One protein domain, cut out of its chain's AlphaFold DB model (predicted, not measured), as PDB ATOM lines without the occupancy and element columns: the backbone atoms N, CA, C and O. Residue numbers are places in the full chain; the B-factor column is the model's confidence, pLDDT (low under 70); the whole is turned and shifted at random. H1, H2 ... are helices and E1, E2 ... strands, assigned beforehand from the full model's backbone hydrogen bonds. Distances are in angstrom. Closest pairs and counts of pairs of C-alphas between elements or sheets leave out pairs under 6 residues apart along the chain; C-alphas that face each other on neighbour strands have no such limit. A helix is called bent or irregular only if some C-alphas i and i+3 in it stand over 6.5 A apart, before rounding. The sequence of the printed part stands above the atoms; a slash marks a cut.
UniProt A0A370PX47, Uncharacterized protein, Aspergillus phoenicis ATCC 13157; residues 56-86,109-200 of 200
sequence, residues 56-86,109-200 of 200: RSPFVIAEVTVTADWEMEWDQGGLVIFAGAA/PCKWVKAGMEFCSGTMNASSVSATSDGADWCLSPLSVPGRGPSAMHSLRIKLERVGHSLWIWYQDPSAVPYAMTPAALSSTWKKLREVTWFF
ATOM      1  N   ARG A  56     -26.522  27.857 -71.875       89.75
ATOM      2  CA  ARG A  56     -26.510  27.380 -73.274       89.75
ATOM      3  C   ARG A  56     -26.381  25.860 -73.390       89.75
ATOM      4  O   ARG A  56     -26.592  25.306 -74.461       89.75
ATOM      5  N   SER A  57     -26.039  25.212 -72.281       92.62
ATOM      6  CA  SER A  57     -25.879  23.767 -72.145       92.62
ATOM      7  C   SER A  57     -26.749  23.271 -70.989       92.62
ATOM      8  O   SER A  57     -27.087  24.068 -70.108       92.62
ATOM      9  N   PRO A  58     -27.105  21.975 -70.948       93.81
ATOM     10  CA  PRO A  58     -27.824  21.408 -69.814       93.81
ATOM     11  C   PRO A  58     -27.118  21.704 -68.486       93.81
ATOM     12  O   PRO A  58     -25.899  21.571 -68.380       93.81
ATOM     13  N   PHE A  59     -27.892  22.093 -67.472       96.19
ATOM     14  CA  PHE A  59     -27.368  22.308 -66.127       96.19
ATOM     15  C   PHE A  59     -26.794  21.008 -65.552       96.19
ATOM     16  O   PHE A  59     -27.416  19.950 -65.675       96.19
ATOM     17  N   VAL A  60     -25.641  21.119 -64.893       96.62
ATOM     18  CA  VAL A  60     -24.986  20.018 -64.176       96.62
ATOM     19  C   VAL A  60     -24.846  20.383 -62.705       96.62
ATOM     20  O   VAL A  60     -25.373  19.687 -61.843       96.62
ATOM     21  N   ILE A  61     -24.165  21.492 -62.425       96.81
ATOM     22  CA  ILE A  61     -23.829  21.920 -61.072       96.81
ATOM     23  C   ILE A  61     -23.638  23.441 -61.027       96.81
ATOM     24  O   ILE A  61     -23.160  24.036 -61.994       96.81
ATOM     25  N   ALA A  62     -23.992  24.066 -59.907       96.00
ATOM     26  CA  ALA A  62     -23.603  25.429 -59.562       96.00
ATOM     27  C   ALA A  62     -23.303  25.525 -58.070       96.00
ATOM     28  O   ALA A  62     -24.013  24.940 -57.251       96.00
ATOM     29  N   GLU A  63     -22.271  26.290 -57.728       95.56
ATOM     30  CA  GLU A  63     -21.832  26.495 -56.355       95.56
ATOM     31  C   GLU A  63     -21.578  27.973 -56.086       95.56
ATOM     32  O   GLU A  63     -21.090  28.694 -56.956       95.56
ATOM     33  N   VAL A  64     -21.878  28.412 -54.868       95.12
ATOM     34  CA  VAL A  64     -21.516  29.744 -54.379       95.12
ATOM     35  C   VAL A  64     -21.193  29.658 -52.898       95.12
ATOM     36  O   VAL A  64     -21.774  28.840 -52.185       95.12
ATOM     37  N   THR A  65     -20.317  30.534 -52.428       95.69
ATOM     38  CA  THR A  65     -20.211  30.853 -51.004       95.69
ATOM     39  C   THR A  65     -20.862  32.207 -50.789       95.69
ATOM     40  O   THR A  65     -20.452  33.183 -51.413       95.69
ATOM     41  N   VAL A  66     -21.878  32.261 -49.934       95.38
ATOM     42  CA  VAL A  66     -22.504  33.521 -49.521       95.38
ATOM     43  C   VAL A  66     -21.966  33.893 -48.156       95.38
ATOM     44  O   VAL A  66     -21.847  33.026 -47.295       95.38
ATOM     45  N   THR A  67     -21.658  35.173 -47.974       94.62
ATOM     46  CA  THR A  67     -21.275  35.750 -46.689       94.62
ATOM     47  C   THR A  67     -22.015  37.067 -46.513       94.62
ATOM     48  O   THR A  67     -22.011  37.881 -47.435       94.62
ATOM     49  N   ALA A  68     -22.637  37.272 -45.356       92.38
ATOM     50  CA  ALA A  68     -23.280  38.532 -45.002       92.38
ATOM     51  C   ALA A  68     -23.348  38.712 -43.479       92.38
ATOM     52  O   ALA A  68     -23.237  37.748 -42.713       92.38
ATOM     53  N   ASP A  69     -23.562  39.954 -43.060       89.50
ATOM     54  CA  ASP A  69     -23.940  40.299 -41.695       89.50
ATOM     55  C   ASP A  69     -25.465  40.221 -41.596       89.50
ATOM     56  O   ASP A  69     -26.180  41.159 -41.933       89.50
ATOM     57  N   TRP A  70     -25.961  39.039 -41.236       87.19
ATOM     58  CA  TRP A  70     -27.390  38.759 -41.124       87.19
ATOM     59  C   TRP A  70     -27.940  39.366 -39.833       87.19
ATOM     60  O   TRP A  70     -27.624  38.885 -38.740       87.19
ATOM     61  N   GLU A  71     -28.745  40.416 -39.948       83.12
ATOM     62  CA  GLU A  71     -29.177  41.210 -38.792       83.12
ATOM     63  C   GLU A  71     -30.692  41.204 -38.617       83.12
ATOM     64  O   GLU A  71     -31.186  41.195 -37.487       83.12
ATOM     65  N   MET A  72     -31.435  41.212 -39.724       90.06
ATOM     66  CA  MET A  72     -32.882  41.339 -39.711       90.06
ATOM     67  C   MET A  72     -33.545  39.991 -39.946       90.06
ATOM     68  O   MET A  72     -33.090  39.148 -40.720       90.06
ATOM     69  N   GLU A  73     -34.655  39.784 -39.243       92.19
ATOM     70  CA  GLU A  73     -35.544  38.658 -39.504       92.19
ATOM     71  C   GLU A  73     -35.892  38.636 -41.008       92.19
ATOM     72  O   GLU A  73     -36.115  39.684 -41.616       92.19
ATOM     73  N   TRP A  74     -35.899  37.444 -41.602       94.44
ATOM     74  CA  TRP A  74     -36.097  37.181 -43.031       94.44
ATOM     75  C   TRP A  74     -34.959  37.607 -43.970       94.44
ATOM     76  O   TRP A  74     -35.127  37.468 -45.187       94.44
ATOM     77  N   ASP A  75     -33.801  38.050 -43.459       95.06
ATOM     78  CA  ASP A  75     -32.616  38.258 -44.298       95.06
ATOM     79  C   ASP A  75     -32.218  36.946 -44.989       95.06
ATOM     80  O   ASP A  75     -32.118  35.890 -44.358       95.06
ATOM     81  N   GLN A  76     -31.987  37.021 -46.303       97.12
ATOM     82  CA  GLN A  76     -31.753  35.864 -47.168       97.12
ATOM     83  C   GLN A  76     -30.653  36.118 -48.199       97.12
ATOM     84  O   GLN A  76     -30.528  37.208 -48.755       97.12
ATOM     85  N   GLY A  77     -29.894  35.075 -48.526       97.25
ATOM     86  CA  GLY A  77     -28.945  35.112 -49.638       97.25
ATOM     87  C   GLY A  77     -28.447  33.725 -50.018       97.25
ATOM     88  O   GLY A  77     -28.290  32.844 -49.173       97.25
ATOM     89  N   GLY A  78     -28.234  33.502 -51.314       97.69
ATOM     90  CA  GLY A  78     -28.003  32.156 -51.829       97.69
ATOM     91  C   GLY A  78     -27.935  32.059 -53.347       97.69
ATOM     92  O   GLY A  78     -27.662  33.031 -54.049       97.69
ATOM     93  N   LEU A  79     -28.215  30.855 -53.842       97.75
ATOM     94  CA  LEU A  79     -28.394  30.546 -55.256       97.75
ATOM     95  C   LEU A  79     -29.870  30.397 -55.593       97.75
ATOM     96  O   LEU A  79     -30.660  29.899 -54.793       97.75
ATOM     97  N   VAL A  80     -30.213  30.741 -56.830       97.81
ATOM     98  CA  VAL A  80     -31.515  30.446 -57.420       97.81
ATOM     99  C   VAL A  80     -31.336  29.859 -58.815       97.81
ATOM    100  O   VAL A  80     -30.496  30.317 -59.589       97.81
ATOM    101  N   ILE A  81     -32.131  28.842 -59.139       97.12
ATOM    102  CA  ILE A  81     -32.241  28.273 -60.480       97.12
ATOM    103  C   ILE A  81     -33.678  28.407 -60.975       97.12
ATOM    104  O   ILE A  81     -34.624  28.020 -60.290       97.12
ATOM    105  N   PHE A  82     -33.830  28.947 -62.180       95.19
ATOM    106  CA  PHE A  82     -35.108  29.071 -62.875       95.19
ATOM    107  C   PHE A  82     -35.173  28.038 -64.003       95.19
ATOM    108  O   PHE A  82     -34.209  27.863 -64.748       95.19
ATOM    109  N   ALA A  83     -36.314  27.368 -64.142       91.75
ATOM    110  CA  ALA A  83     -36.629  26.508 -65.272       91.75
ATOM    111  C   ALA A  83     -37.706  27.186 -66.129       91.75
ATOM    112  O   ALA A  83     -38.840  27.387 -65.681       91.75
ATOM    113  N   GLY A  84     -37.342  27.527 -67.366       85.69
ATOM    114  CA  GLY A  84     -38.204  28.234 -68.311       85.69
ATOM    115  C   GLY A  84     -37.597  29.557 -68.769       85.69
ATOM    116  O   GLY A  84     -36.402  29.631 -69.051       85.69
ATOM    117  N   ALA A  85     -38.440  30.583 -68.885       81.50
ATOM    118  CA  ALA A  85     -38.020  31.916 -69.294       81.50
ATOM    119  C   ALA A  85     -37.108  32.577 -68.246       81.50
ATOM    120  O   ALA A  85     -37.114  32.211 -67.069       81.50
ATOM    121  N   ALA A  86     -36.340  33.574 -68.690       82.81
ATOM    122  CA  ALA A  86     -35.531  34.398 -67.800       82.81
ATOM    123  C   ALA A  86     -36.406  35.046 -66.707       82.81
ATOM    124  O   ALA A  86     -37.550  35.423 -66.992       82.81
ATOM    125  N   PRO A 109     -46.259  29.873 -65.027       66.19
ATOM    126  CA  PRO A 109     -45.283  30.438 -64.108       66.19
ATOM    127  C   PRO A 109     -44.005  29.604 -64.163       66.19
ATOM    128  O   PRO A 109     -44.063  28.375 -64.059       66.19
ATOM    129  N   CYS A 110     -42.854  30.251 -64.355       80.81
ATOM    130  CA  CYS A 110     -41.579  29.539 -64.365       80.81
ATOM    131  C   CYS A 110     -41.404  28.810 -63.026       80.81
ATOM    132  O   CYS A 110     -41.702  29.374 -61.964       80.81
ATOM    133  N   LYS A 111     -40.941  27.555 -63.077       91.62
ATOM    134  CA  LYS A 111     -40.543  26.832 -61.864       91.62
ATOM    135  C   LYS A 111     -39.209  27.401 -61.409       91.62
ATOM    136  O   LYS A 111     -38.355  27.692 -62.247       91.62
ATOM    137  N   TRP A 112     -39.003  27.537 -60.112       95.88
ATOM    138  CA  TRP A 112     -37.710  27.963 -59.596       95.88
ATOM    139  C   TRP A 112     -37.429  27.352 -58.239       95.88
ATOM    140  O   TRP A 112     -38.343  26.980 -57.511       95.88
ATOM    141  N   VAL A 113     -36.148  27.238 -57.914       98.00
ATOM    142  CA  VAL A 113     -35.685  26.808 -56.599       98.00
ATOM    143  C   VAL A 113     -34.634  27.797 -56.126       98.00
ATOM    144  O   VAL A 113     -33.653  28.009 -56.837       98.00
ATOM    145  N   LYS A 114     -34.827  28.383 -54.942       98.19
ATOM    146  CA  LYS A 114     -33.780  29.121 -54.222       98.19
ATOM    147  C   LYS A 114     -33.268  28.288 -53.052       98.19
ATOM    148  O   LYS A 114     -34.023  27.512 -52.459       98.19
ATOM    149  N   ALA A 115     -31.990  28.434 -52.738       98.62
ATOM    150  CA  ALA A 115     -31.360  27.819 -51.583       98.62
ATOM    151  C   ALA A 115     -30.228  28.700 -51.059       98.62
ATOM    152  O   ALA A 115     -29.467  29.259 -51.849       98.62
ATOM    153  N   GLY A 116     -30.108  28.820 -49.743       97.69
ATOM    154  CA  GLY A 116     -29.231  29.813 -49.143       97.69
ATOM    155  C   GLY A 116     -29.230  29.806 -47.626       97.69
ATOM    156  O   GLY A 116     -29.700  28.860 -46.996       97.69
ATOM    157  N   MET A 117     -28.696  30.886 -47.067       96.00
ATOM    158  CA  MET A 117     -28.870  31.238 -45.664       96.00
ATOM    159  C   MET A 117     -30.156  32.043 -45.501       96.00
ATOM    160  O   MET A 117     -30.504  32.834 -46.380       96.00
ATOM    161  N   GLU A 118     -30.843  31.824 -44.386       96.25
ATOM    162  CA  GLU A 118     -32.017  32.588 -43.981       96.25
ATOM    163  C   GLU A 118     -32.009  32.777 -42.462       96.25
ATOM    164  O   GLU A 118     -31.970  31.796 -41.706       96.25
ATOM    165  N   PHE A 119     -32.056  34.030 -42.016       93.44
ATOM    166  CA  PHE A 119     -32.247  34.342 -40.605       93.44
ATOM    167  C   PHE A 119     -33.741  34.349 -40.293       93.44
ATOM    168  O   PHE A 119     -34.486  35.181 -40.802       93.44
ATOM    169  N   CYS A 120     -34.200  33.399 -39.481       90.88
ATOM    170  CA  CYS A 120     -35.607  33.318 -39.107       90.88
ATOM    171  C   CYS A 120     -35.765  32.755 -37.699       90.88
ATOM    172  O   CYS A 120     -35.062  31.825 -37.301       90.88
ATOM    173  N   SER A 121     -36.715  33.305 -36.947       88.12
ATOM    174  CA  SER A 121     -37.046  32.942 -35.573       88.12
ATOM    175  C   SER A 121     -35.829  33.012 -34.649       88.12
ATOM    176  O   SER A 121     -35.626  32.149 -33.794       88.12
ATOM    177  N   GLY A 122     -34.989  34.033 -34.849       85.50
ATOM    178  CA  GLY A 122     -33.781  34.255 -34.054       85.50
ATOM    179  C   GLY A 122     -32.673  33.215 -34.254       85.50
ATOM    180  O   GLY A 122     -31.771  33.132 -33.420       85.50
ATOM    181  N   THR A 123     -32.720  32.405 -35.317       87.31
ATOM    182  CA  THR A 123     -31.671  31.433 -35.639       87.31
ATOM    183  C   THR A 123     -31.276  31.488 -37.111       87.31
ATOM    184  O   THR A 123     -32.092  31.781 -37.986       87.31
ATOM    185  N   MET A 124     -30.001  31.213 -37.386       91.50
ATOM    186  CA  MET A 124     -29.511  31.075 -38.749       91.50
ATOM    187  C   MET A 124     -29.859  29.695 -39.307       91.50
ATOM    188  O   MET A 124     -29.551  28.676 -38.688       91.50
ATOM    189  N   ASN A 125     -30.450  29.648 -40.498       94.00
ATOM    190  CA  ASN A 125     -30.864  28.407 -41.146       94.00
ATOM    191  C   ASN A 125     -30.232  28.263 -42.530       94.00
ATOM    192  O   ASN A 125     -30.067  29.238 -43.259       94.00
ATOM    193  N   ALA A 126     -29.960  27.022 -42.932       96.06
ATOM    194  CA  ALA A 126     -29.925  26.670 -44.342       96.06
ATOM    195  C   ALA A 126     -31.374  26.519 -44.811       96.06
ATOM    196  O   ALA A 126     -32.141  25.742 -44.241       96.06
ATOM    197  N   SER A 127     -31.749  27.267 -45.839       97.62
ATOM    198  CA  SER A 127     -33.117  27.355 -46.338       97.62
ATOM    199  C   SER A 127     -33.199  26.937 -47.794       97.62
ATOM    200  O   SER A 127     -32.254  27.123 -48.567       97.62
ATOM    201  N   SER A 128     -34.338  26.370 -48.181       98.44
ATOM    202  CA  SER A 128     -34.683  26.188 -49.583       98.44
ATOM    203  C   SER A 128     -36.170  26.391 -49.828       98.44
ATOM    204  O   SER A 128     -37.014  25.874 -49.099       98.44
ATOM    205  N   VAL A 129     -36.485  27.072 -50.928       98.25
ATOM    206  CA  VAL A 129     -37.848  27.236 -51.434       98.25
ATOM    207  C   VAL A 129     -37.910  26.709 -52.860       98.25
ATOM    208  O   VAL A 129     -37.094  27.098 -53.693       98.25
ATOM    209  N   SER A 130     -38.885  25.848 -53.141       97.00
ATOM    210  CA  SER A 130     -39.208  25.347 -54.477       97.00
ATOM    211  C   SER A 130     -40.571  25.880 -54.864       97.00
ATOM    212  O   SER A 130     -41.543  25.639 -54.154       97.00
ATOM    213  N   ALA A 131     -40.651  26.597 -55.977       94.62
ATOM    214  CA  ALA A 131     -41.893  27.140 -56.490       94.62
ATOM    215  C   ALA A 131     -42.284  26.463 -57.799       94.62
ATOM    216  O   ALA A 131     -41.520  26.455 -58.772       94.62
ATOM    217  N   THR A 132     -43.512  25.956 -57.847       90.62
ATOM    218  CA  THR A 132     -44.141  25.451 -59.073       90.62
ATOM    219  C   THR A 132     -45.414  26.247 -59.375       90.62
ATOM    220  O   THR A 132     -45.585  27.339 -58.842       90.62
ATOM    221  N   SER A 133     -46.275  25.794 -60.285       84.31
ATOM    222  CA  SER A 133     -47.544  26.478 -60.576       84.31
ATOM    223  C   SER A 133     -48.545  26.439 -59.416       84.31
ATOM    224  O   SER A 133     -49.503  27.200 -59.423       84.31
ATOM    225  N   ASP A 134     -48.352  25.538 -58.456       85.00
ATOM    226  CA  ASP A 134     -49.246  25.310 -57.317       85.00
ATOM    227  C   ASP A 134     -48.894  26.122 -56.064       85.00
ATOM    228  O   ASP A 134     -49.715  26.186 -55.151       85.00
ATOM    229  N   GLY A 135     -47.715  26.750 -56.013       90.25
ATOM    230  CA  GLY A 135     -47.237  27.496 -54.851       90.25
ATOM    231  C   GLY A 135     -45.734  27.373 -54.621       90.25
ATOM    232  O   GLY A 135     -45.011  26.785 -55.427       90.25
ATOM    233  N   ALA A 136     -45.276  27.967 -53.519       94.38
ATOM    234  CA  ALA A 136     -43.945  27.777 -52.963       94.38
ATOM    235  C   ALA A 136     -43.993  26.796 -51.782       94.38
ATOM    236  O   ALA A 136     -44.817  26.943 -50.882       94.38
ATOM    237  N   ASP A 137     -43.078  25.831 -51.785       96.62
ATOM    238  CA  ASP A 137     -42.816  24.897 -50.691       96.62
ATOM    239  C   ASP A 137     -41.439  25.203 -50.082       96.62
ATOM    240  O   ASP A 137     -40.421  25.197 -50.790       96.62
ATOM    241  N   TRP A 138     -41.412  25.468 -48.777       97.19
ATOM    242  CA  TRP A 138     -40.288  26.025 -48.026       97.19
ATOM    243  C   TRP A 138     -39.842  25.090 -46.906       97.19
ATOM    244  O   TRP A 138     -40.661  24.571 -46.151       97.19
ATOM    245  N   CYS A 139     -38.529  24.910 -46.776       96.75
ATOM    246  CA  CYS A 139     -37.921  24.149 -45.694       96.75
ATOM    247  C   CYS A 139     -36.740  24.897 -45.069       96.75
ATOM    248  O   CYS A 139     -36.004  25.603 -45.763       96.75
ATOM    249  N   LEU A 140     -36.513  24.639 -43.780       95.31
ATOM    250  CA  LEU A 140     -35.408  25.172 -42.988       95.31
ATOM    251  C   LEU A 140     -34.638  24.036 -42.309       95.31
ATOM    252  O   LEU A 140     -35.230  23.068 -41.835       95.31
ATOM    253  N   SER A 141     -33.320  24.188 -42.220       93.31
ATOM    254  CA  SER A 141     -32.441  23.367 -41.393       93.31
ATOM    255  C   SER A 141     -31.568  24.283 -40.530       93.31
ATOM    256  O   SER A 141     -30.721  24.987 -41.088       93.31
ATOM    257  N   PRO A 142     -31.702  24.255 -39.193       91.06
ATOM    258  CA  PRO A 142     -30.908  25.101 -38.308       91.06
ATOM    259  C   PRO A 142     -29.402  24.891 -38.482       91.06
ATOM    260  O   PRO A 142     -28.910  23.758 -38.522       91.06
ATOM    261  N   LEU A 143     -28.653  25.989 -38.544       87.44
ATOM    262  CA  LEU A 143     -27.193  26.005 -38.516       87.44
ATOM    263  C   LEU A 143     -26.735  26.232 -37.074       87.44
ATOM    264  O   LEU A 143     -26.196  27.274 -36.713       87.44
ATOM    265  N   SER A 144     -27.006  25.254 -36.211       70.94
ATOM    266  CA  SER A 144     -26.585  25.309 -34.812       70.94
ATOM    267  C   SER A 144     -25.071  25.122 -34.706       70.94
ATOM    268  O   SER A 144     -24.540  24.101 -35.146       70.94
ATOM    269  N   VAL A 145     -24.381  26.065 -34.065       62.59
ATOM    270  CA  VAL A 145     -22.989  25.883 -33.632       62.59
ATOM    271  C   VAL A 145     -22.995  25.650 -32.120       62.59
ATOM    272  O   VAL A 145     -23.312  26.571 -31.369       62.59
ATOM    273  N   PRO A 146     -22.667  24.445 -31.622       53.97
ATOM    274  CA  PRO A 146     -22.563  24.216 -30.185       53.97
ATOM    275  C   PRO A 146     -21.555  25.189 -29.552       53.97
ATOM    276  O   PRO A 146     -20.409  25.272 -29.988       53.97
ATOM    277  N   GLY A 147     -21.984  25.948 -28.540       56.59
ATOM    278  CA  GLY A 147     -21.129  26.891 -27.801       56.59
ATOM    279  C   GLY A 147     -20.900  28.258 -28.462       56.59
ATOM    280  O   GLY A 147     -20.245  29.112 -27.872       56.59
ATOM    281  N   ARG A 148     -21.458  28.501 -29.651       57.28
ATOM    282  CA  ARG A 148     -21.437  29.799 -30.340       57.28
ATOM    283  C   ARG A 148     -22.898  30.235 -30.496       57.28
ATOM    284  O   ARG A 148     -23.739  29.417 -30.850       57.28
ATOM    285  N   GLY A 149     -23.228  31.476 -30.137       57.12
ATOM    286  CA  GLY A 149     -24.613  31.966 -30.168       57.12
ATOM    287  C   GLY A 149     -25.285  31.804 -31.547       57.12
ATOM    288  O   GLY A 149     -24.600  31.545 -32.537       57.12
ATOM    289  N   PRO A 150     -26.615  31.985 -31.641       53.69
ATOM    290  CA  PRO A 150     -27.398  31.740 -32.862       53.69
ATOM    291  C   PRO A 150     -26.936  32.506 -34.117       53.69
ATOM    292  O   PRO A 150     -27.275  32.102 -35.226       53.69
ATOM    293  N   SER A 151     -26.133  33.562 -33.955       55.91
ATOM    294  CA  SER A 151     -25.599  34.415 -35.028       55.91
ATOM    295  C   SER A 151     -24.169  34.070 -35.460       55.91
ATOM    296  O   SER A 151     -23.539  34.838 -36.169       55.91
ATOM    297  N   ALA A 152     -23.595  32.954 -35.011       64.75
ATOM    298  CA  ALA A 152     -22.168  32.689 -35.207       64.75
ATOM    299  C   ALA A 152     -21.743  32.335 -36.643       64.75
ATOM    300  O   ALA A 152     -20.547  32.378 -36.947       64.75
ATOM    301  N   MET A 153     -22.690  31.927 -37.488       76.50
ATOM    302  CA  MET A 153     -22.444  31.528 -38.872       76.50
ATOM    303  C   MET A 153     -22.854  32.655 -39.811       76.50
ATOM    304  O   MET A 153     -24.039  32.902 -40.007       76.50
ATOM    305  N   HIS A 154     -21.856  33.305 -40.407       87.19
ATOM    306  CA  HIS A 154     -22.043  34.391 -41.376       87.19
ATOM    307  C   HIS A 154     -21.861  33.931 -42.820       87.19
ATOM    308  O   HIS A 154     -22.196  34.671 -43.739       87.19
ATOM    309  N   SER A 155     -21.315  32.726 -43.021       92.31
ATOM    310  CA  SER A 155     -20.948  32.207 -44.332       92.31
ATOM    311  C   SER A 155     -21.439  30.780 -44.535       92.31
ATOM    312  O   SER A 155     -21.361  29.954 -43.626       92.31
ATOM    313  N   LEU A 156     -21.913  30.484 -45.742       94.69
ATOM    314  CA  LEU A 156     -22.372  29.158 -46.133       94.69
ATOM    315  C   LEU A 156     -22.061  28.922 -47.604       94.69
ATOM    316  O   LEU A 156     -22.353  29.761 -48.460       94.69
ATOM    317  N   ARG A 157     -21.510  27.749 -47.912       95.88
ATOM    318  CA  ARG A 157     -21.383  27.300 -49.292       95.88
ATOM    319  C   ARG A 157     -22.621  26.508 -49.683       95.88
ATOM    320  O   ARG A 157     -22.998  25.574 -48.982       95.88
ATOM    321  N   ILE A 158     -23.233  26.864 -50.805       97.81
ATOM    322  CA  ILE A 158     -24.405  26.202 -51.379       97.81
ATOM    323  C   ILE A 158     -23.998  25.520 -52.677       97.81
ATOM    324  O   ILE A 158     -23.245  26.091 -53.466       97.81
ATOM    325  N   LYS A 159     -24.534  24.322 -52.915       97.69
ATOM    326  CA  LYS A 159     -24.406  23.599 -54.180       97.69
ATOM    327  C   LYS A 159     -25.772  23.137 -54.668       97.69
ATOM    328  O   LYS A 159     -26.516  22.478 -53.943       97.69
ATOM    329  N   LEU A 160     -26.057  23.447 -55.925       98.44
ATOM    330  CA  LEU A 160     -27.167  22.911 -56.698       98.44
ATOM    331  C   LEU A 160     -26.606  21.902 -57.696       98.44
ATOM    332  O   LEU A 160     -25.692  22.234 -58.442       98.44
ATOM    333  N   GLU A 161     -27.143  20.688 -57.719       98.19
ATOM    334  CA  GLU A 161     -26.628  19.591 -58.541       98.19
ATOM    335  C   GLU A 161     -27.775  18.849 -59.224       98.19
ATOM    336  O   GLU A 161     -28.772  18.497 -58.592       98.19
ATOM    337  N   ARG A 162     -27.653  18.604 -60.529       98.00
ATOM    338  CA  ARG A 162     -28.603  17.776 -61.268       98.00
ATOM    339  C   ARG A 162     -28.250  16.304 -61.104       98.00
ATOM    340  O   ARG A 162     -27.184  15.872 -61.525       98.00
ATOM    341  N   VAL A 163     -29.207  15.523 -60.608       97.94
ATOM    342  CA  VAL A 163     -29.113  14.062 -60.513       97.94
ATOM    343  C   VAL A 163     -30.314  13.460 -61.238       97.94
ATOM    344  O   VAL A 163     -31.432  13.439 -60.723       97.94
ATOM    345  N   GLY A 164     -30.106  13.029 -62.485       96.94
ATOM    346  CA  GLY A 164     -31.191  12.600 -63.374       96.94
ATOM    347  C   GLY A 164     -32.182  13.738 -63.662       96.94
ATOM    348  O   GLY A 164     -31.820  14.745 -64.284       96.94
ATOM    349  N   HIS A 165     -33.424  13.569 -63.204       96.56
ATOM    350  CA  HIS A 165     -34.498  14.574 -63.271       96.56
ATOM    351  C   HIS A 165     -34.660  15.383 -61.975       96.56
ATOM    352  O   HIS A 165     -35.448  16.329 -61.921       96.56
ATOM    353  N   SER A 166     -33.924  15.020 -60.922       98.00
ATOM    354  CA  SER A 166     -33.965  15.701 -59.633       98.00
ATOM    355  C   SER A 166     -32.942  16.833 -59.573       98.00
ATOM    356  O   SER A 166     -31.844  16.748 -60.132       98.00
ATOM    357  N   LEU A 167     -33.294  17.883 -58.836       98.31
ATOM    358  CA  LEU A 167     -32.356  18.884 -58.348       98.31
ATOM    359  C   LEU A 167     -32.017  18.564 -56.893       98.31
ATOM    360  O   LEU A 167     -32.897  18.521 -56.032       98.31
ATOM    361  N   TRP A 168     -30.744  18.323 -56.620       98.56
ATOM    362  CA  TRP A 168     -30.225  18.096 -55.281       98.56
ATOM    363  C   TRP A 168     -29.586  19.374 -54.752       98.56
ATOM    364  O   TRP A 168     -28.839  20.054 -55.456       98.56
ATOM    365  N   ILE A 169     -29.902  19.694 -53.502       98.62
ATOM    366  CA  ILE A 169     -29.476  20.915 -52.829       98.62
ATOM    367  C   ILE A 169     -28.616  20.511 -51.648       98.62
ATOM    368  O   ILE A 169     -29.050  19.749 -50.779       98.62
ATOM    369  N   TRP A 170     -27.405  21.039 -51.616       97.75
ATOM    370  CA  TRP A 170     -26.415  20.757 -50.594       97.75
ATOM    371  C   TRP A 170     -25.894  22.050 -49.990       97.75
ATOM    372  O   TRP A 170     -25.869  23.093 -50.648       97.75
ATOM    373  N   TYR A 171     -25.416  21.956 -48.757       96.12
ATOM    374  CA  TYR A 171     -24.696  23.033 -48.102       96.12
ATOM    375  C   TYR A 171     -23.471  22.507 -47.362       96.12
ATOM    376  O   TYR A 171     -23.396  21.333 -46.997       96.12
ATOM    377  N   GLN A 172     -22.506  23.387 -47.149       92.81
ATOM    378  CA  GLN A 172     -21.265  23.098 -46.449       92.81
ATOM    379  C   GLN A 172     -20.868  24.331 -45.640       92.81
ATOM    380  O   GLN A 172     -20.906  25.451 -46.150       92.81
ATOM    381  N   ASP A 173     -20.476  24.109 -44.388       88.56
ATOM    382  CA  ASP A 173     -19.839  25.128 -43.556       88.56
ATOM    383  C   ASP A 173     -18.387  25.315 -44.038       88.56
ATOM    384  O   ASP A 173     -17.588  24.375 -43.921       88.56
ATOM    385  N   PRO A 174     -18.016  26.490 -44.586       84.19
ATOM    386  CA  PRO A 174     -16.659  26.730 -45.069       84.19
ATOM    387  C   PRO A 174     -15.594  26.578 -43.975       84.19
ATOM    388  O   PRO A 174     -14.457  26.219 -44.280       84.19
ATOM    389  N   SER A 175     -15.945  26.797 -42.703       78.94
ATOM    390  CA  SER A 175     -15.018  26.663 -41.574       78.94
ATOM    391  C   SER A 175     -14.660  25.210 -41.249       78.94
ATOM    392  O   SER A 175     -13.620  24.953 -40.644       78.94
ATOM    393  N   ALA A 176     -15.460  24.242 -41.708       71.81
ATOM    394  CA  ALA A 176     -15.176  22.818 -41.543       71.81
ATOM    395  C   ALA A 176     -14.161  22.280 -42.577       71.81
ATOM    396  O   ALA A 176     -13.588  21.209 -42.377       71.81
ATOM    397  N   VAL A 177     -13.920  23.011 -43.674       70.56
ATOM    398  CA  VAL A 177     -13.090  22.558 -44.808       70.56
ATOM    399  C   VAL A 177     -11.602  22.397 -44.469       70.56
ATOM    400  O   VAL A 177     -11.044  21.369 -44.850       70.56
ATOM    401  N   PRO A 178     -10.936  23.320 -43.740       68.88
ATOM    402  CA  PRO A 178      -9.507  23.198 -43.427       68.88
ATOM    403  C   PRO A 178      -9.130  21.938 -42.635       68.88
ATOM    404  O   PRO A 178      -7.963  21.563 -42.597       68.88
ATOM    405  N   TYR A 179     -10.105  21.272 -42.012       65.81
ATOM    406  CA  TYR A 179      -9.901  20.048 -41.235       65.81
ATOM    407  C   TYR A 179     -10.032  18.764 -42.075       65.81
ATOM    408  O   TYR A 179      -9.708  17.673 -41.601       65.81
ATOM    409  N   ALA A 180     -10.490  18.861 -43.327       72.88
ATOM    410  CA  ALA A 180     -10.678  17.720 -44.213       72.88
ATOM    411  C   ALA A 180      -9.392  17.403 -45.000       72.88
ATOM    412  O   ALA A 180      -9.138  17.950 -46.069       72.88
ATOM    413  N   MET A 181      -8.593  16.467 -44.481       75.62
ATOM    414  CA  MET A 181      -7.271  16.116 -45.034       75.62
ATOM    415  C   MET A 181      -7.298  15.003 -46.101       75.62
ATOM    416  O   MET A 181      -6.250  14.595 -46.596       75.62
ATOM    417  N   THR A 182      -8.476  14.472 -46.456       79.00
ATOM    418  CA  THR A 182      -8.633  13.418 -47.479       79.00
ATOM    419  C   THR A 182      -9.788  13.734 -48.438       79.00
ATOM    420  O   THR A 182     -10.733  14.416 -48.038       79.00
ATOM    421  N   PRO A 183      -9.789  13.212 -49.683       74.12
ATOM    422  CA  PRO A 183     -10.912  13.393 -50.612       74.12
ATOM    423  C   PRO A 183     -12.255  12.899 -50.055       74.12
ATOM    424  O   PRO A 183     -13.285  13.540 -50.250       74.12
ATOM    425  N   ALA A 184     -12.242  11.788 -49.308       74.12
ATOM    426  CA  ALA A 184     -13.435  11.258 -48.651       74.12
ATOM    427  C   ALA A 184     -13.936  12.202 -47.547       74.12
ATOM    428  O   ALA A 184     -15.132  12.484 -47.473       74.12
ATOM    429  N   ALA A 185     -13.018  12.749 -46.737       71.94
ATOM    430  CA  ALA A 185     -13.354  13.749 -45.730       71.94
ATOM    431  C   ALA A 185     -13.949  15.006 -46.381       71.94
ATOM    432  O   ALA A 185     -15.003  15.462 -45.952       71.94
ATOM    433  N   LEU A 186     -13.355  15.507 -47.470       72.06
ATOM    434  CA  LEU A 186     -13.879  16.657 -48.215       72.06
ATOM    435  C   LEU A 186     -15.291  16.392 -48.750       72.06
ATOM    436  O   LEU A 186     -16.175  17.223 -48.568       72.06
ATOM    437  N   SER A 187     -15.551  15.220 -49.332       72.25
ATOM    438  CA  SER A 187     -16.906  14.867 -49.779       72.25
ATOM    439  C   SER A 187     -17.906  14.785 -48.620       72.25
ATOM    440  O   SER A 187     -19.063  15.158 -48.795       72.25
ATOM    441  N   SER A 188     -17.476  14.319 -47.442       76.38
ATOM    442  CA  SER A 188     -18.335  14.152 -46.256       76.38
ATOM    443  C   SER A 188     -18.741  15.464 -45.577       76.38
ATOM    444  O   SER A 188     -19.664  15.481 -44.767       76.38
ATOM    445  N   THR A 189     -18.076  16.574 -45.907       85.56
ATOM    446  CA  THR A 189     -18.410  17.890 -45.337       85.56
ATOM    447  C   THR A 189     -19.667  18.520 -45.951       85.56
ATOM    448  O   THR A 189     -20.218  19.459 -45.375       85.56
ATOM    449  N   TRP A 190     -20.151  18.004 -47.085       92.31
ATOM    450  CA  TRP A 190     -21.421  18.424 -47.675       92.31
ATOM    451  C   TRP A 190     -22.602  17.742 -46.982       92.31
ATOM    452  O   TRP A 190     -22.659  16.519 -46.868       92.31
ATOM    453  N   LYS A 191     -23.592  18.538 -46.583       94.00
ATOM    454  CA  LYS A 191     -24.861  18.079 -46.007       94.00
ATOM    455  C   LYS A 191     -25.979  18.268 -47.028       94.00
ATOM    456  O   LYS A 191     -26.071  19.326 -47.654       94.00
ATOM    457  N   LYS A 192     -26.815  17.245 -47.234       96.12
ATOM    458  CA  LYS A 192     -27.976  17.336 -48.139       96.12
ATOM    459  C   LYS A 192     -29.063  18.150 -47.442       96.12
ATOM    460  O   LYS A 192     -29.486  17.773 -46.356       96.12
ATOM    461  N   LEU A 193     -29.506  19.243 -48.060       97.31
ATOM    462  CA  LEU A 193     -30.617  20.059 -47.564       97.31
ATOM    463  C   LEU A 193     -31.954  19.533 -48.073       97.31
ATOM    464  O   LEU A 193     -32.897  19.363 -47.309       97.31
ATOM    465  N   ARG A 194     -32.041  19.307 -49.386       97.81
ATOM    466  CA  ARG A 194     -33.302  18.988 -50.054       97.81
ATOM    467  C   ARG A 194     -33.056  18.260 -51.365       97.81
ATOM    468  O   ARG A 194     -32.038  18.444 -52.030       97.81
ATOM    469  N   GLU A 195     -34.034  17.455 -51.743       98.06
ATOM    470  CA  GLU A 195     -34.189  16.928 -53.088       98.06
ATOM    471  C   GLU A 195     -35.514  17.419 -53.666       98.06
ATOM    472  O   GLU A 195     -36.562  17.266 -53.043       98.06
ATOM    473  N   VAL A 196     -35.458  18.016 -54.855       97.69
ATOM    474  CA  VAL A 196     -36.634  18.429 -55.621       97.69
ATOM    475  C   VAL A 196     -36.737  17.510 -56.831       97.69
ATOM    476  O   VAL A 196     -35.981  17.642 -57.796       97.69
ATOM    477  N   THR A 197     -37.649  16.545 -56.768       96.44
ATOM    478  CA  THR A 197     -37.885  15.590 -57.859       96.44
ATOM    479  C   THR A 197     -38.553  16.269 -59.052       96.44
ATOM    480  O   THR A 197     -39.369  17.171 -58.863       96.44
ATOM    481  N   TRP A 198     -38.261  15.803 -60.270       94.44
ATOM    482  CA  TRP A 198     -38.880  16.300 -61.513       94.44
ATOM    483  C   TRP A 198     -38.707  17.812 -61.739       94.44
ATOM    484  O   TRP A 198     -39.560  18.498 -62.322       94.44
ATOM    485  N   PHE A 199     -37.581  18.352 -61.274       94.75
ATOM    486  CA  PHE A 199     -37.225  19.734 -61.553       94.75
ATOM    487  C   PHE A 199     -36.862  19.913 -63.037       94.75
ATOM    488  O   PHE A 199     -37.389  20.837 -63.668       94.75
ATOM    489  N   PHE A 200     -36.047  18.997 -63.586       92.56
ATOM    490  CA  PHE A 200     -35.537  19.008 -64.967       92.56
ATOM    491  C   PHE A 200     -36.318  18.118 -65.935       92.56
ATOM    492  O   PHE A 200     -36.621  16.954 -65.578       92.56
TER     493      PHE A 200
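AT A GLANCE: This is residues 56 to 86 and 109 to 200 of the 200 residues of an uncharacterized protein of Aspergillus phoenicis ATCC 13157 (UniProt A0A370PX47). Two twisted four-stranded sheets, E1 E6 E7 E8 and E2 E3 E4 E5, face each other as a sandwich, with their strands nearly aligned. Two short helices, H1 and H2, lie between E7 and E8 along the chain, away from the middle of the sandwich, and the loop of residues 143 to 154 links the two sheets. The printed part has 123 residues, with the order E1 E2 E3 E4 E5 E6 E7 H1 H2 E8; both sheets are antiparallel throughout, and the class is mostly strand. The whole is compact, with a radius of gyration of the C-alphas of 15.0 A and spans of 43 by 37 by 21 A.

HOW THE PARTS SIT: E1, residues 61 to 67, is an edge strand, antiparallel to E6, residues 155 to 163; N 62 and O 160 are 2.9 A apart, within hydrogen-bond range. E2, residues 76 to 83, begins the other sheet and bends by 57 degrees at residue 79. It is antiparallel to E3, residues 111 to 120, with N 79 and O 115 at 2.8 A. E3, E4, residues 123 to 132, and E5, residues 135 to 142, form a meander, each strand the antiparallel neighbour of the one before; N 116 and O 127 are 3.0 A apart, and N 128 and O 139 are 3.0 A apart. E6 forms a hairpin with E7, residues 166 to 172, with N 159 and O 170 at 2.9 A. E8, residues 191 to 196, is antiparallel to E7, with N 169 and O 194 at 2.9 A. The two sheets form a sandwich, two sheets face to face: the parts that face each other are 9.5 A centre to centre, their best planes are 20 degrees apart, and the strands of the one sheet stand at 18 degrees to those of the other. Across them, the closest C-alphas of E3 and E6 are those of Gly 116 and Ile 158, 6.4 A, and those of E4 and E8 are Ser 128 and Arg 194, 7.3 A. H1, residues 174 to 179, only grazes the sheet E1 E6 E7 E8 with residues 174 to 175, and is irregular, but only just: C-alphas 175 and 178 are 6.8 A apart. H2, residues 183 to 188, is close to H1 but not clearly touching; their closest C-alphas, Val 177 and Leu 186, are 6.9 A apart. In H2 every O i to N i+4 pair is within hydrogen-bond range; in H1 0 of 2 are, and 1 of 3 O i to N i+3 pairs.

IN THESE COORDINATES: E1 begins at C-alpha 61, (-23.829, 21.920, -61.072), and spans 20.1 A. E2 spans 21.0 A, E3 24.2 A, E4 27.2 A, E5 23.4 A and E6 25.6 A. E8 ends at C-alpha 196, (-36.634, 18.429, -55.621).

THE WHOLE: The C-alphas of Arg 56 and Gly 147, the two farthest apart, are 45.8 A apart. Residues 87 to 108 are not printed, and C-alphas 86 and 109 are 11.2 A apart across the cut. The link E5 to E6 is long. The mean pLDDT of the printed part is 88.6; residue 109, residues 145 to 152 and residues 178 to 179 are under 70.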